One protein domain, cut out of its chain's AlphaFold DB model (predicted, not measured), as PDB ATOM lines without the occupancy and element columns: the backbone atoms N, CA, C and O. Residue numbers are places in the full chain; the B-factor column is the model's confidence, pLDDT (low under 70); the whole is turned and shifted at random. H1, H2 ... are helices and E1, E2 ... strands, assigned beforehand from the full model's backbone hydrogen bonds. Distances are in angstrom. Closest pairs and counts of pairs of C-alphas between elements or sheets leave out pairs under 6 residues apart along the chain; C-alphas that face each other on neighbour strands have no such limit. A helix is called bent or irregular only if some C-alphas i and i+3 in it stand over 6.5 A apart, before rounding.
ATOM      1  N   LEU A   6     119.673 175.997  33.418       96.12
ATOM      2  CA  LEU A   6     118.952 175.362  32.323       96.12
ATOM      3  C   LEU A   6     119.129 173.846  32.472       96.12
ATOM      4  O   LEU A   6     120.257 173.382  32.646       96.12
ATOM      5  N   ILE A   7     118.036 173.084  32.451       96.06
ATOM      6  CA  ILE A   7     118.022 171.626  32.661       96.06
ATOM      7  C   ILE A   7     117.135 170.993  31.590       96.06
ATOM      8  O   ILE A   7     116.084 171.539  31.262       96.06
ATOM      9  N   GLY A   8     117.524 169.824  31.084       92.12
ATOM     10  CA  GLY A   8     116.723 169.049  30.136       92.12
ATOM     11  C   GLY A   8     117.453 168.866  28.817       92.12
ATOM     12  O   GLY A   8     118.673 168.770  28.805       92.12
ATOM     13  N   ASN A   9     116.728 168.793  27.700       92.69
ATOM     14  CA  ASN A   9     117.344 168.575  26.391       92.69
ATOM     15  C   ASN A   9     118.027 169.850  25.862       92.69
ATOM     16  O   ASN A   9     117.443 170.609  25.092       92.69
ATOM     17  N   ILE A  10     119.260 170.092  26.307       96.44
ATOM     18  CA  ILE A  10     120.043 171.272  25.938       96.44
ATOM     19  C   ILE A  10     120.789 170.988  24.636       96.44
ATOM     20  O   ILE A  10     121.756 170.226  24.594       96.44
ATOM     21  N   GLN A  11     120.332 171.620  23.562       96.56
ATOM     22  CA  GLN A  11     120.972 171.514  22.257       96.56
ATOM     23  C   GLN A  11     122.409 172.055  22.291       96.56
ATOM     24  O   GLN A  11     122.725 173.017  22.985       96.56
ATOM     25  N   LYS A  12     123.304 171.413  21.533       95.50
ATOM     26  CA  LYS A  12     124.723 171.797  21.433       95.50
ATOM     27  C   LYS A  12     125.442 171.933  22.794       95.50
ATOM     28  O   LYS A  12     126.431 172.652  22.878       95.50
ATOM     29  N   ILE A  13     125.019 171.223  23.852       95.25
ATOM     30  CA  ILE A  13     125.654 171.278  25.192       95.25
ATOM     31  C   ILE A  13     127.162 170.948  25.175       95.25
ATOM     32  O   ILE A  13     127.914 171.365  26.058       95.25
ATOM     33  N   ASP A  14     127.614 170.206  24.163       93.94
ATOM     34  CA  ASP A  14     129.014 169.838  23.961       93.94
ATOM     35  C   ASP A  14     129.834 170.861  23.168       93.94
ATOM     36  O   ASP A  14     131.056 170.718  23.101       93.94
ATOM     37  N   ASP A  15     129.198 171.886  22.596       94.94
ATOM     38  CA  ASP A  15     129.865 172.886  21.770       94.94
ATOM     39  C   ASP A  15     130.840 173.723  22.622       94.94
ATOM     40  O   ASP A  15     130.438 174.319  23.633       94.94
ATOM     41  N   PRO A  16     132.133 173.799  22.249       91.81
ATOM     42  CA  PRO A  16     133.102 174.617  22.974       91.81
ATOM     43  C   PRO A  16     132.685 176.097  23.036       91.81
ATOM     44  O   PRO A  16     132.938 176.766  24.045       91.81
ATOM     45  N   ASN A  17     131.973 176.579  22.014       92.50
ATOM     46  CA  ASN A  17     131.478 177.946  21.879       92.50
ATOM     47  C   ASN A  17     130.088 178.162  22.490       92.50
ATOM     48  O   ASN A  17     129.496 179.214  22.257       92.50
ATOM     49  N   PHE A  18     129.559 177.216  23.283       94.62
ATOM     50  CA  PHE A  18     128.271 177.403  23.961       94.62
ATOM     51  C   PHE A  18     128.259 178.758  24.694       94.62
ATOM     52  O   PHE A  18     129.206 179.064  25.431       94.62
ATOM     53  N   PRO A  19     127.233 179.592  24.517       93.94
ATOM     54  CA  PRO A  19     127.312 180.979  24.933       93.94
ATOM     55  C   PRO A  19     127.150 181.161  26.442       93.94
ATOM     56  O   PRO A  19     126.477 180.391  27.122       93.94
ATOM     57  N   HIS A  20     127.784 182.216  26.950       92.19
ATOM     58  CA  HIS A  20     127.457 182.903  28.202       92.19
ATOM     59  C   HIS A  20     126.987 181.990  29.367       92.19
ATOM     60  O   HIS A  20     125.872 182.090  29.880       92.19
ATOM     61  N   LYS A  21     127.883 181.090  29.803       93.25
ATOM     62  CA  LYS A  21     127.652 180.038  30.815       93.25
ATOM     63  C   LYS A  21     128.716 180.040  31.912       93.25
ATOM     64  O   LYS A  21     129.897 180.172  31.614       93.25
ATOM     65  N   TYR A  22     128.345 179.784  33.162       90.75
ATOM     66  CA  TYR A  22     129.324 179.571  34.237       90.75
ATOM     67  C   TYR A  22     129.893 178.161  34.268       90.75
ATOM     68  O   TYR A  22     131.061 177.955  34.604       90.75
ATOM     69  N   LYS A  23     129.042 177.175  33.993       92.69
ATOM     70  CA  LYS A  23     129.397 175.763  34.089       92.69
ATOM     71  C   LYS A  23     128.487 174.941  33.197       92.69
ATOM     72  O   LYS A  23     127.276 175.132  33.209       92.69
ATOM     73  N   VAL A  24     129.079 173.968  32.517       94.19
ATOM     74  CA  VAL A  24     128.355 172.885  31.854       94.19
ATOM     75  C   VAL A  24     128.533 171.622  32.694       94.19
ATOM     76  O   VAL A  24     129.658 171.232  33.005       94.19
ATOM     77  N   ASP A  25     127.430 171.003  33.103       94.81
ATOM     78  CA  ASP A  25     127.398 169.735  33.833       94.81
ATOM     79  C   ASP A  25     126.714 168.684  32.954       94.81
ATOM     80  O   ASP A  25     125.523 168.397  33.087       94.81
ATOM     81  N   LYS A  26     127.500 168.133  32.022       91.56
ATOM     82  CA  LYS A  26     127.045 167.169  31.008       91.56
ATOM     83  C   LYS A  26     126.443 165.909  31.632       91.56
ATOM     84  O   LYS A  26     125.452 165.393  31.136       91.56
ATOM     85  N   LYS A  27     126.998 165.457  32.764       92.88
ATOM     86  CA  LYS A  27     126.527 164.265  33.490       92.88
ATOM     87  C   LYS A  27     125.064 164.396  33.918       92.88
ATOM     88  O   LYS A  27     124.337 163.412  33.894       92.88
ATOM     89  N   ASN A  28     124.658 165.600  34.315       94.44
ATOM     90  CA  ASN A  28     123.305 165.887  34.793       94.44
ATOM     91  C   ASN A  28     122.470 166.676  33.771       94.44
ATOM     92  O   ASN A  28     121.432 167.217  34.138       94.44
ATOM     93  N   ASN A  29     122.941 166.777  32.522       95.00
ATOM     94  CA  ASN A  29     122.302 167.496  31.421       95.00
ATOM     95  C   ASN A  29     121.790 168.899  31.807       95.00
ATOM     96  O   ASN A  29     120.614 169.236  31.643       95.00
ATOM     97  N   ARG A  30     122.685 169.695  32.408       96.88
ATOM     98  CA  ARG A  30     122.363 171.043  32.884       96.88
ATOM     99  C   ARG A  30     123.490 172.042  32.659       96.88
ATOM    100  O   ARG A  30     124.674 171.705  32.742       96.88
ATOM    101  N   VAL A  31     123.114 173.299  32.452       96.81
ATOM    102  CA  VAL A  31     124.029 174.431  32.280       96.81
ATOM    103  C   VAL A  31     123.683 175.514  33.291       96.81
ATOM    104  O   VAL A  31     122.532 175.929  33.397       96.81
ATOM    105  N   ARG A  32     124.683 175.981  34.040       95.19
ATOM    106  CA  ARG A  32     124.540 177.142  34.921       95.19
ATOM    107  C   ARG A  32     124.714 178.402  34.085       95.19
ATOM    108  O   ARG A  32     125.808 178.623  33.553       95.19
ATOM    109  N   LEU A  33     123.663 179.204  33.991       94.12
ATOM    110  CA  LEU A  33     123.646 180.409  33.171       94.12
ATOM    111  C   LEU A  33     124.501 181.506  33.807       94.12
ATOM    112  O   LEU A  33     124.500 181.675  35.029       94.12
ATOM    113  N   CYS A  34     125.237 182.234  32.972       92.12
ATOM    114  CA  CYS A  34     125.815 183.511  33.360       92.12
ATOM    115  C   CYS A  34     124.729 184.563  33.132       92.12
ATOM    116  O   CYS A  34     124.291 184.704  32.006       92.12
ATOM    117  N   LEU A  35     124.208 185.199  34.183       91.25
ATOM    118  CA  LEU A  35     123.141 186.211  34.052       91.25
ATOM    119  C   LEU A  35     123.491 187.549  34.709       91.25
ATOM    120  O   LEU A  35     122.791 188.524  34.502       91.25
ATOM    121  N   TYR A  36     124.535 187.582  35.532       87.19
ATOM    122  CA  TYR A  36     124.966 188.764  36.274       87.19
ATOM    123  C   TYR A  36     126.428 188.608  36.646       87.19
ATOM    124  O   TYR A  36     126.858 187.491  36.946       87.19
ATOM    125  N   HIS A  37     127.175 189.699  36.694       83.50
ATOM    126  CA  HIS A  37     128.580 189.702  37.058       83.50
ATOM    127  C   HIS A  37     128.759 189.734  38.588       83.50
ATOM    128  O   HIS A  37     128.388 190.711  39.245       83.50
ATOM    129  N   PRO A  38     129.370 188.700  39.196       73.00
ATOM    130  CA  PRO A  38     129.398 188.551  40.649       73.00
ATOM    131  C   PRO A  38     130.218 189.632  41.365       73.00
ATOM    132  O   PRO A  38     129.876 189.980  42.487       73.00
ATOM    133  N   SER A  39     131.263 190.185  40.737       72.44
ATOM    134  CA  SER A  39     132.098 191.244  41.334       72.44
ATOM    135  C   SER A  39     131.638 192.674  41.028       72.44
ATOM    136  O   SER A  39     132.237 193.617  41.533       72.44
ATOM    137  N   ARG A  40     130.591 192.865  40.209       73.69
ATOM    138  CA  ARG A  40     130.058 194.208  39.898       73.69
ATOM    139  C   ARG A  40     128.803 194.568  40.675       73.69
ATOM    140  O   ARG A  40     128.201 195.600  40.406       73.69
ATOM    141  N   ASN A  41     128.419 193.728  41.633       70.25
ATOM    142  CA  ASN A  41     127.224 193.935  42.440       70.25
ATOM    143  C   ASN A  41     125.953 194.154  41.593       70.25
ATOM    144  O   ASN A  41     125.030 194.843  42.008       70.25
ATOM    145  N   GLU A  42     125.916 193.569  40.388       69.75
ATOM    146  CA  GLU A  42     124.773 193.667  39.470       69.75
ATOM    147  C   GLU A  42     123.525 193.003  40.047       69.75
ATOM    148  O   GLU A  42     122.411 193.316  39.637       69.75
ATOM    149  N   TRP A  43     123.722 192.083  40.993       76.62
ATOM    150  CA  TRP A  43     122.642 191.402  41.670       76.62
ATOM    151  C   TRP A  43     122.971 191.095  43.132       76.62
ATOM    152  O   TRP A  43     124.008 190.495  43.435       76.62
ATOM    153  N   GLU A  44     122.042 191.432  44.027       72.50
ATOM    154  CA  GLU A  44     122.085 191.132  45.462       72.50
ATOM    155  C   GLU A  44     120.861 190.314  45.910       72.50
ATOM    156  O   GLU A  44     119.857 190.219  45.210       72.50
ATOM    157  N   ARG A  45     120.945 189.650  47.076       72.06
ATOM    158  CA  ARG A  45     119.900 188.699  47.529       72.06
ATOM    159  C   ARG A  45     118.554 189.341  47.854       72.06
ATOM    160  O   ARG A  45     117.567 188.617  47.932       72.06
ATOM    161  N   ASP A  46     118.551 190.635  48.109       78.81
ATOM    162  CA  ASP A  46     117.376 191.452  48.387       78.81
ATOM    163  C   ASP A  46     116.650 191.899  47.111       78.81
ATOM    164  O   ASP A  46     115.506 192.346  47.186       78.81
ATOM    165  N   GLN A  47     117.266 191.735  45.934       81.44
ATOM    166  CA  GLN A  47     116.598 192.020  44.677       81.44
ATOM    167  C   GLN A  47     115.575 190.941  44.327       81.44
ATOM    168  O   GLN A  47     115.858 189.744  44.247       81.44
ATOM    169  N   GLU A  48     114.370 191.418  44.037       85.06
ATOM    170  CA  GLU A  48     113.250 190.632  43.544       85.06
ATOM    171  C   GLU A  48     113.641 189.832  42.291       85.06
ATOM    172  O   GLU A  48     114.037 190.378  41.254       85.06
ATOM    173  N   VAL A  49     113.476 188.509  42.367       86.56
ATOM    174  CA  VAL A  49     113.779 187.567  41.277       86.56
ATOM    175  C   VAL A  49     112.961 187.894  40.020       86.56
ATOM    176  O   VAL A  49     113.461 187.742  38.903       86.56
ATOM    177  N   TYR A  50     111.729 188.390  40.192       88.19
ATOM    178  CA  TYR A  50     110.854 188.773  39.082       88.19
ATOM    179  C   TYR A  50     111.308 190.039  38.347       88.19
ATOM    180  O   TYR A  50     110.991 190.187  37.172       88.19
ATOM    181  N   ASN A  51     112.072 190.918  39.001       86.38
ATOM    182  CA  ASN A  51     112.611 192.133  38.383       86.38
ATOM    183  C   ASN A  51     113.997 191.925  37.756       86.38
ATOM    184  O   ASN A  51     114.473 192.803  37.045       86.38
ATOM    185  N   THR A  52     114.657 190.795  38.030       88.88
ATOM    186  CA  THR A  52     116.057 190.563  37.644       88.88
ATOM    187  C   THR A  52     116.242 189.227  36.928       88.88
ATOM    188  O   THR A  52     116.226 189.165  35.700       88.88
ATOM    189  N   LEU A  53     116.370 188.133  37.682       91.06
ATOM    190  CA  LEU A  53     116.726 186.818  37.148       91.06
ATOM    191  C   LEU A  53     115.703 186.278  36.143       91.06
ATOM    192  O   LEU A  53     116.120 185.646  35.175       91.06
ATOM    193  N   ILE A  54     114.396 186.503  36.340       93.12
ATOM    194  CA  ILE A  54     113.374 186.055  35.378       93.12
ATOM    195  C   ILE A  54     113.540 186.789  34.034       93.12
ATOM    196  O   ILE A  54     113.782 186.097  33.041       93.12
ATOM    197  N   PRO A  55     113.500 188.138  33.970       94.25
ATOM    198  CA  PRO A  55     113.766 188.879  32.736       94.25
ATOM    199  C   PRO A  55     115.082 188.494  32.050       94.25
ATOM    200  O   PRO A  55     115.075 188.193  30.856       94.25
ATOM    201  N   TRP A  56     116.190 188.411  32.794       94.44
ATOM    202  CA  TRP A  56     117.492 188.038  32.227       94.44
ATOM    203  C   TRP A  56     117.518 186.602  31.702       94.44
ATOM    204  O   TRP A  56     118.152 186.329  30.687       94.44
ATOM    205  N   THR A  57     116.809 185.674  32.350       95.69
ATOM    206  CA  THR A  57     116.678 184.299  31.845       95.69
ATOM    207  C   THR A  57     115.893 184.275  30.536       95.69
ATOM    208  O   THR A  57     116.300 183.586  29.603       95.69
ATOM    209  N   CYS A  58     114.792 185.027  30.439       96.56
ATOM    210  CA  CYS A  58     114.015 185.137  29.203       96.56
ATOM    211  C   CYS A  58     114.854 185.712  28.054       96.56
ATOM    212  O   CYS A  58     114.842 185.164  26.954       96.56
ATOM    213  N   GLU A  59     115.612 186.774  28.321       96.00
ATOM    214  CA  GLU A  59     116.525 187.381  27.352       96.00
ATOM    215  C   GLU A  59     117.620 186.399  26.912       96.00
ATOM    216  O   GLU A  59     117.848 186.205  25.716       96.00
ATOM    217  N   TRP A  60     118.249 185.709  27.867       96.50
ATOM    218  CA  TRP A  60     119.258 184.693  27.577       96.50
ATOM    219  C   TRP A  60     118.701 183.585  26.676       96.50
ATOM    220  O   TRP A  60     119.342 183.224  25.689       96.50
ATOM    221  N   LEU A  61     117.499 183.075  26.977       97.25
ATOM    222  CA  LEU A  61     116.834 182.035  26.184       97.25
ATOM    223  C   LEU A  61     116.531 182.513  24.762       97.25
ATOM    224  O   LEU A  61     116.793 181.783  23.812       97.25
ATOM    225  N   TYR A  62     116.050 183.748  24.604       97.44
ATOM    226  CA  TYR A  62     115.807 184.335  23.287       97.44
ATOM    227  C   TYR A  62     117.078 184.343  22.421       97.44
ATOM    228  O   TYR A  62     117.067 183.878  21.281       97.44
ATOM    229  N   TYR A  63     118.204 184.808  22.967       97.56
ATOM    230  CA  TYR A  63     119.465 184.829  22.223       97.56
ATOM    231  C   TYR A  63     120.101 183.454  22.051       97.56
ATOM    232  O   TYR A  63     120.847 183.249  21.092       97.56
ATOM    233  N   TYR A  64     119.819 182.517  22.953       97.38
ATOM    234  CA  TYR A  64     120.247 181.133  22.820       97.38
ATOM    235  C   TYR A  64     119.584 180.466  21.612       97.38
ATOM    236  O   TYR A  64     120.291 179.839  20.828       97.38
ATOM    237  N   GLU A  65     118.285 180.681  21.386       97.62
ATOM    238  CA  GLU A  65     117.598 180.186  20.184       97.62
ATOM    239  C   GLU A  65     118.204 180.772  18.896       97.62
ATOM    240  O   GLU A  65     118.483 180.041  17.948       97.62
ATOM    241  N   LEU A  66     118.518 182.073  18.877       97.81
ATOM    242  CA  LEU A  66     119.208 182.690  17.734       97.81
ATOM    243  C   LEU A  66     120.626 182.134  17.529       97.81
ATOM    244  O   LEU A  66     121.080 181.971  16.399       97.81
ATOM    245  N   TRP A  67     121.340 181.831  18.613       97.81
ATOM    246  CA  TRP A  67     122.652 181.189  18.538       97.81
ATOM    247  C   TRP A  67     122.558 179.737  18.044       97.81
ATOM    248  O   TRP A  67     123.465 179.259  17.358       97.81
ATOM    249  N   LEU A  68     121.476 179.017  18.353       97.62
ATOM    250  CA  LEU A  68     121.254 177.683  17.800       97.62
ATOM    251  C   LEU A  68     121.130 177.719  16.272       97.62
ATOM    252  O   LEU A  68     121.697 176.832  15.626       97.62
ATOM    253  N   ASP A  69     120.486 178.756  15.730       97.75
ATOM    254  CA  ASP A  69     120.301 178.978  14.292       97.75
ATOM    255  C   ASP A  69     121.628 179.241  13.557       97.75
ATOM    256  O   ASP A  69     122.009 178.467  12.677       97.75
ATOM    257  N   ASP A  70     122.387 180.271  13.952       96.25
ATOM    258  CA  ASP A  70     123.546 180.735  13.167       96.25
ATOM    259  C   ASP A  70     124.900 180.725  13.896       96.25
ATOM    260  O   ASP A  70     125.926 181.124  13.334       96.25
ATOM    261  N   GLY A  71     124.925 180.267  15.148       96.06
ATOM    262  CA  GLY A  71     126.133 180.162  15.969       96.06
ATOM    263  C   GLY A  71     126.666 181.491  16.512       96.06
ATOM    264  O   GLY A  71     127.710 181.490  17.171       96.06
ATOM    265  N   LYS A  72     125.993 182.629  16.282       95.75
ATOM    266  CA  LYS A  72     126.451 183.950  16.747       95.75
ATOM    267  C   LYS A  72     125.719 184.376  18.015       95.75
ATOM    268  O   LYS A  72     124.506 184.586  18.025       95.75
ATOM    269  N   TRP A  73     126.471 184.551  19.100       95.62
ATOM    270  CA  TRP A  73     125.906 185.034  20.359       95.62
ATOM    271  C   TRP A  73     125.591 186.530  20.283       95.62
ATOM    272  O   TRP A  73     126.447 187.327  19.901       95.62
ATOM    273  N   ARG A  74     124.365 186.900  20.664       94.56
ATOM    274  CA  ARG A  74     123.852 188.284  20.618       94.56
ATOM    275  C   ARG A  74     123.389 188.821  21.967       94.56
ATOM    276  O   ARG A  74     123.117 190.008  22.065       94.56
ATOM    277  N   GLY A  75     123.352 187.983  23.002       90.81
ATOM    278  CA  GLY A  75     122.872 188.384  24.325       90.81
ATOM    279  C   GLY A  75     123.843 189.213  25.150       90.81
ATOM    280  O   GLY A  75     123.575 189.462  26.316       90.81
ATOM    281  N   GLY A  76     124.974 189.625  24.569       87.25
ATOM    282  CA  GLY A  76     125.972 190.429  25.265       87.25
ATOM    283  C   GLY A  76     126.451 189.752  26.552       87.25
ATOM    284  O   GLY A  76     126.729 188.547  26.552       87.25
ATOM    285  N   GLY A  77     126.537 190.550  27.618       79.88
ATOM    286  CA  GLY A  77     126.952 190.126  28.951       79.88
ATOM    287  C   GLY A  77     128.464 189.926  29.069       79.88
ATOM    288  O   GLY A  77     129.092 189.228  28.272       79.88
ATOM    289  N   GLU A  78     129.063 190.519  30.099       78.44
ATOM    290  CA  GLU A  78     130.480 190.326  30.400       78.44
ATOM    291  C   GLU A  78     130.676 189.015  31.167       78.44
ATOM    292  O   GLU A  78     129.995 188.744  32.156       78.44
ATOM    293  N   HIS A  79     131.594 188.172  30.691       78.06
ATOM    294  CA  HIS A  79     131.973 186.964  31.415       78.06
ATOM    295  C   HIS A  79     133.035 187.319  32.458       78.06
ATOM    296  O   HIS A  79     134.071 187.855  32.064       78.06
ATOM    297  N   PRO A  80     132.836 187.008  33.753       73.06
ATOM    298  CA  PRO A  80     133.837 187.310  34.764       73.06
ATOM    299  C   PRO A  80     135.121 186.536  34.500       73.06
ATOM    300  O   PRO A  80     135.120 185.308  34.321       73.06
ATOM    301  N   ASN A  81     136.240 187.250  34.549       76.88
ATOM    302  CA  ASN A  81     137.547 186.647  34.377       76.88
ATOM    303  C   ASN A  81     137.940 185.832  35.619       76.88
ATOM    304  O   ASN A  81     137.282 185.816  36.665       76.88
ATOM    305  N   LEU A  82     139.029 185.069  35.502       66.12
ATOM    306  CA  LEU A  82     139.550 184.255  36.607       66.12
ATOM    307  C   LEU A  82     139.841 185.079  37.867       66.12
ATOM    308  O   LEU A  82     139.644 184.567  38.969       66.12
ATOM    309  N   ASP A  83     140.275 186.326  37.708       66.69
ATOM    310  CA  ASP A  83     140.629 187.189  38.832       66.69
ATOM    311  C   ASP A  83     139.393 187.754  39.540       66.69
ATOM    312  O   ASP A  83     139.334 187.700  40.770       66.69
ATOM    313  N   ASP A  84     138.337 188.105  38.797       62.59
ATOM    314  CA  ASP A  84     137.034 188.487  39.366       62.59
ATOM    315  C   ASP A  84     136.452 187.376  40.248       62.59
ATOM    316  O   ASP A  84     135.889 187.617  41.318       62.59
ATOM    317  N   ARG A  85     136.641 186.116  39.834       61.06
ATOM    318  CA  ARG A  85     136.188 184.944  40.599       61.06
ATOM    319  C   ARG A  85     136.976 184.717  41.887       61.06
ATOM    320  O   ARG A  85     136.413 184.142  42.821       61.06
ATOM    321  N   LYS A  86     138.259 185.097  41.941       61.09
ATOM    322  CA  LYS A  86     139.081 184.991  43.161       61.09
ATOM    323  C   LYS A  86     138.670 186.050  44.175       61.09
ATOM    324  O   LYS A  86     138.449 185.697  45.329       61.09
ATOM    325  N   ILE A  87     138.499 187.296  43.724       60.81
ATOM    326  CA  ILE A  87     138.014 188.410  44.552       60.81
ATOM    327  C   ILE A  87     136.673 188.023  45.182       60.81
ATOM    328  O   ILE A  87     136.550 187.986  46.403       60.81
ATOM    329  N   PHE A  88     135.728 187.559  44.360       58.62
ATOM    330  CA  PHE A  88     134.413 187.139  44.838       58.62
ATOM    331  C   PHE A  88     134.438 185.938  45.804       58.62
ATOM    332  O   PHE A  88     133.597 185.827  46.695       58.62
ATOM    333  N   LYS A  89     135.370 184.989  45.631       59.75
ATOM    334  CA  LYS A  89     135.527 183.871  46.577       59.75
ATOM    335  C   LYS A  89     136.051 184.345  47.927       59.75
ATOM    336  O   LYS A  89     135.546 183.871  48.938       59.75
ATOM    337  N   ASN A  90     137.026 185.249  47.935       59.22
ATOM    338  CA  ASN A  90     137.624 185.768  49.162       59.22
ATOM    339  C   ASN A  90     136.605 186.599  49.957       59.22
ATOM    340  O   ASN A  90     136.405 186.337  51.137       59.22
ATOM    341  N   GLU A  91     135.829 187.460  49.291       57.91
ATOM    342  CA  GLU A  91     134.745 188.228  49.932       57.91
ATOM    343  C   GLU A  91     133.653 187.357  50.579       57.91
ATOM    344  O   GLU A  91     132.952 187.811  51.483       57.91
ATOM    345  N   LYS A  92     133.485 186.105  50.129       54.84
ATOM    346  CA  LYS A  92     132.574 185.129  50.749       54.84
ATOM    347  C   LYS A  92     133.189 184.315  51.886       54.84
ATOM    348  O   LYS A  92     132.431 183.656  52.587       54.84
ATOM    349  N   ILE A  93     134.512 184.268  52.005       53.53
ATOM    350  CA  ILE A  93     135.202 183.580  53.107       53.53
ATOM    351  C   ILE A  93     135.265 184.499  54.335       53.53
ATOM    352  O   ILE A  93     135.227 184.013  55.461       53.53
ATOM    353  N   ASP A  94     135.280 185.813  54.105       46.94
ATOM    354  CA  ASP A  94     135.436 186.841  55.139       46.94
ATOM    355  C   ASP A  94     134.096 187.406  55.681       46.94
ATOM    356  O   ASP A  94     134.095 188.396  56.415       46.94
ATOM    357  N   LYS A  95     132.951 186.793  55.338       42.97
ATOM    358  CA  LYS A  95     131.598 187.114  55.842       42.97
ATOM    359  C   LYS A  95     130.885 185.858  56.331       42.97
ATOM    360  O   LYS A  95     130.154 185.969  57.339       42.97
TER     361      LYS A  95
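AT A GLANCE: This is residues 6 to 95 of the 95 residues of an uncharacterized protein of Streptococcus iniae (UniProt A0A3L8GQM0). A long helix, H1, runs slantwise through one half of an elongated domain, a small two-stranded hairpin of E1 and E2 lies to one side of H1, and a second helix, H2, is set off at the opposite end of the long axis from the last residues of H1. Long stretches with no named element, residues 6 to 20 before E1 and residues 34 to 52 between E2 and H1, make up much of the rest, and in the second of them residues 45 to 51 stand free. The printed part has 90 residues, with two named strands and two named helices in the order E1, E2, H1, H2; the sheet is E1 - E2, antiparallel. The class is mixed, helices and strands, though just 39 of the 90 residues are in named elements. The whole is only just compact, close to loose, with a radius of gyration of the C-alphas of 14.2 A and spans of 43 by 28 by 23 A.

HOW THE PARTS SIT: Near the beginning of the printed part, residues 6 to 7 form a short antiparallel pairing with residues 30 to 31 of E2, which is residues 30 to 33. E1, residues 21 to 25, and E2 are a hairpin joined by a tight link of 4 residues. They are antiparallel neighbours, with 168 degrees between their N-to-C directions. The C-alphas of Val 24 and Val 31 face each other at 4.6 A. N 22 and O 32 are 2.8 A apart and N 32 and O 23 are 2.9 A apart, both within hydrogen-bond range. H1, residues 53 to 70, is apart from E1. H2, residues 82 to 93, is apart from E1, E2 and H1. In H1 and H2 every O i to N i+4 pair is within hydrogen-bond range.

IN THESE COORDINATES: E1 begins at C-alpha 21, (127.652, 180.038, 30.815), and ends at Asp 25. E2 goes from Arg 30 to Leu 33. H1 is the longest helix, with 18 residues from Leu 53 to Asp 70; it measures 25.7 A from C-alpha 53, (116.726, 186.818, 37.148), to C-alpha 70. H2 has 12 residues from Leu 82 and measures 17.1 A, ending at C-alpha 93, (135.202, 183.580, 53.107). Neither helix is bent.

THE WHOLE: The two C-alphas farthest apart are those of Asp 69 and Asp 94, at 44.3 A. The printed part has no cut, and it ends at Lys 95, the chain's last residue. The link from E2 to H1, 19 residues, and the link from H1 to H2, 11 residues, are long. Residues 6 to 20, before E1, also hold no named element. The mean pLDDT of the printed part is 85.1; residue 42 and residues 82 to 95 are under 70, and H2 has a mean of 60.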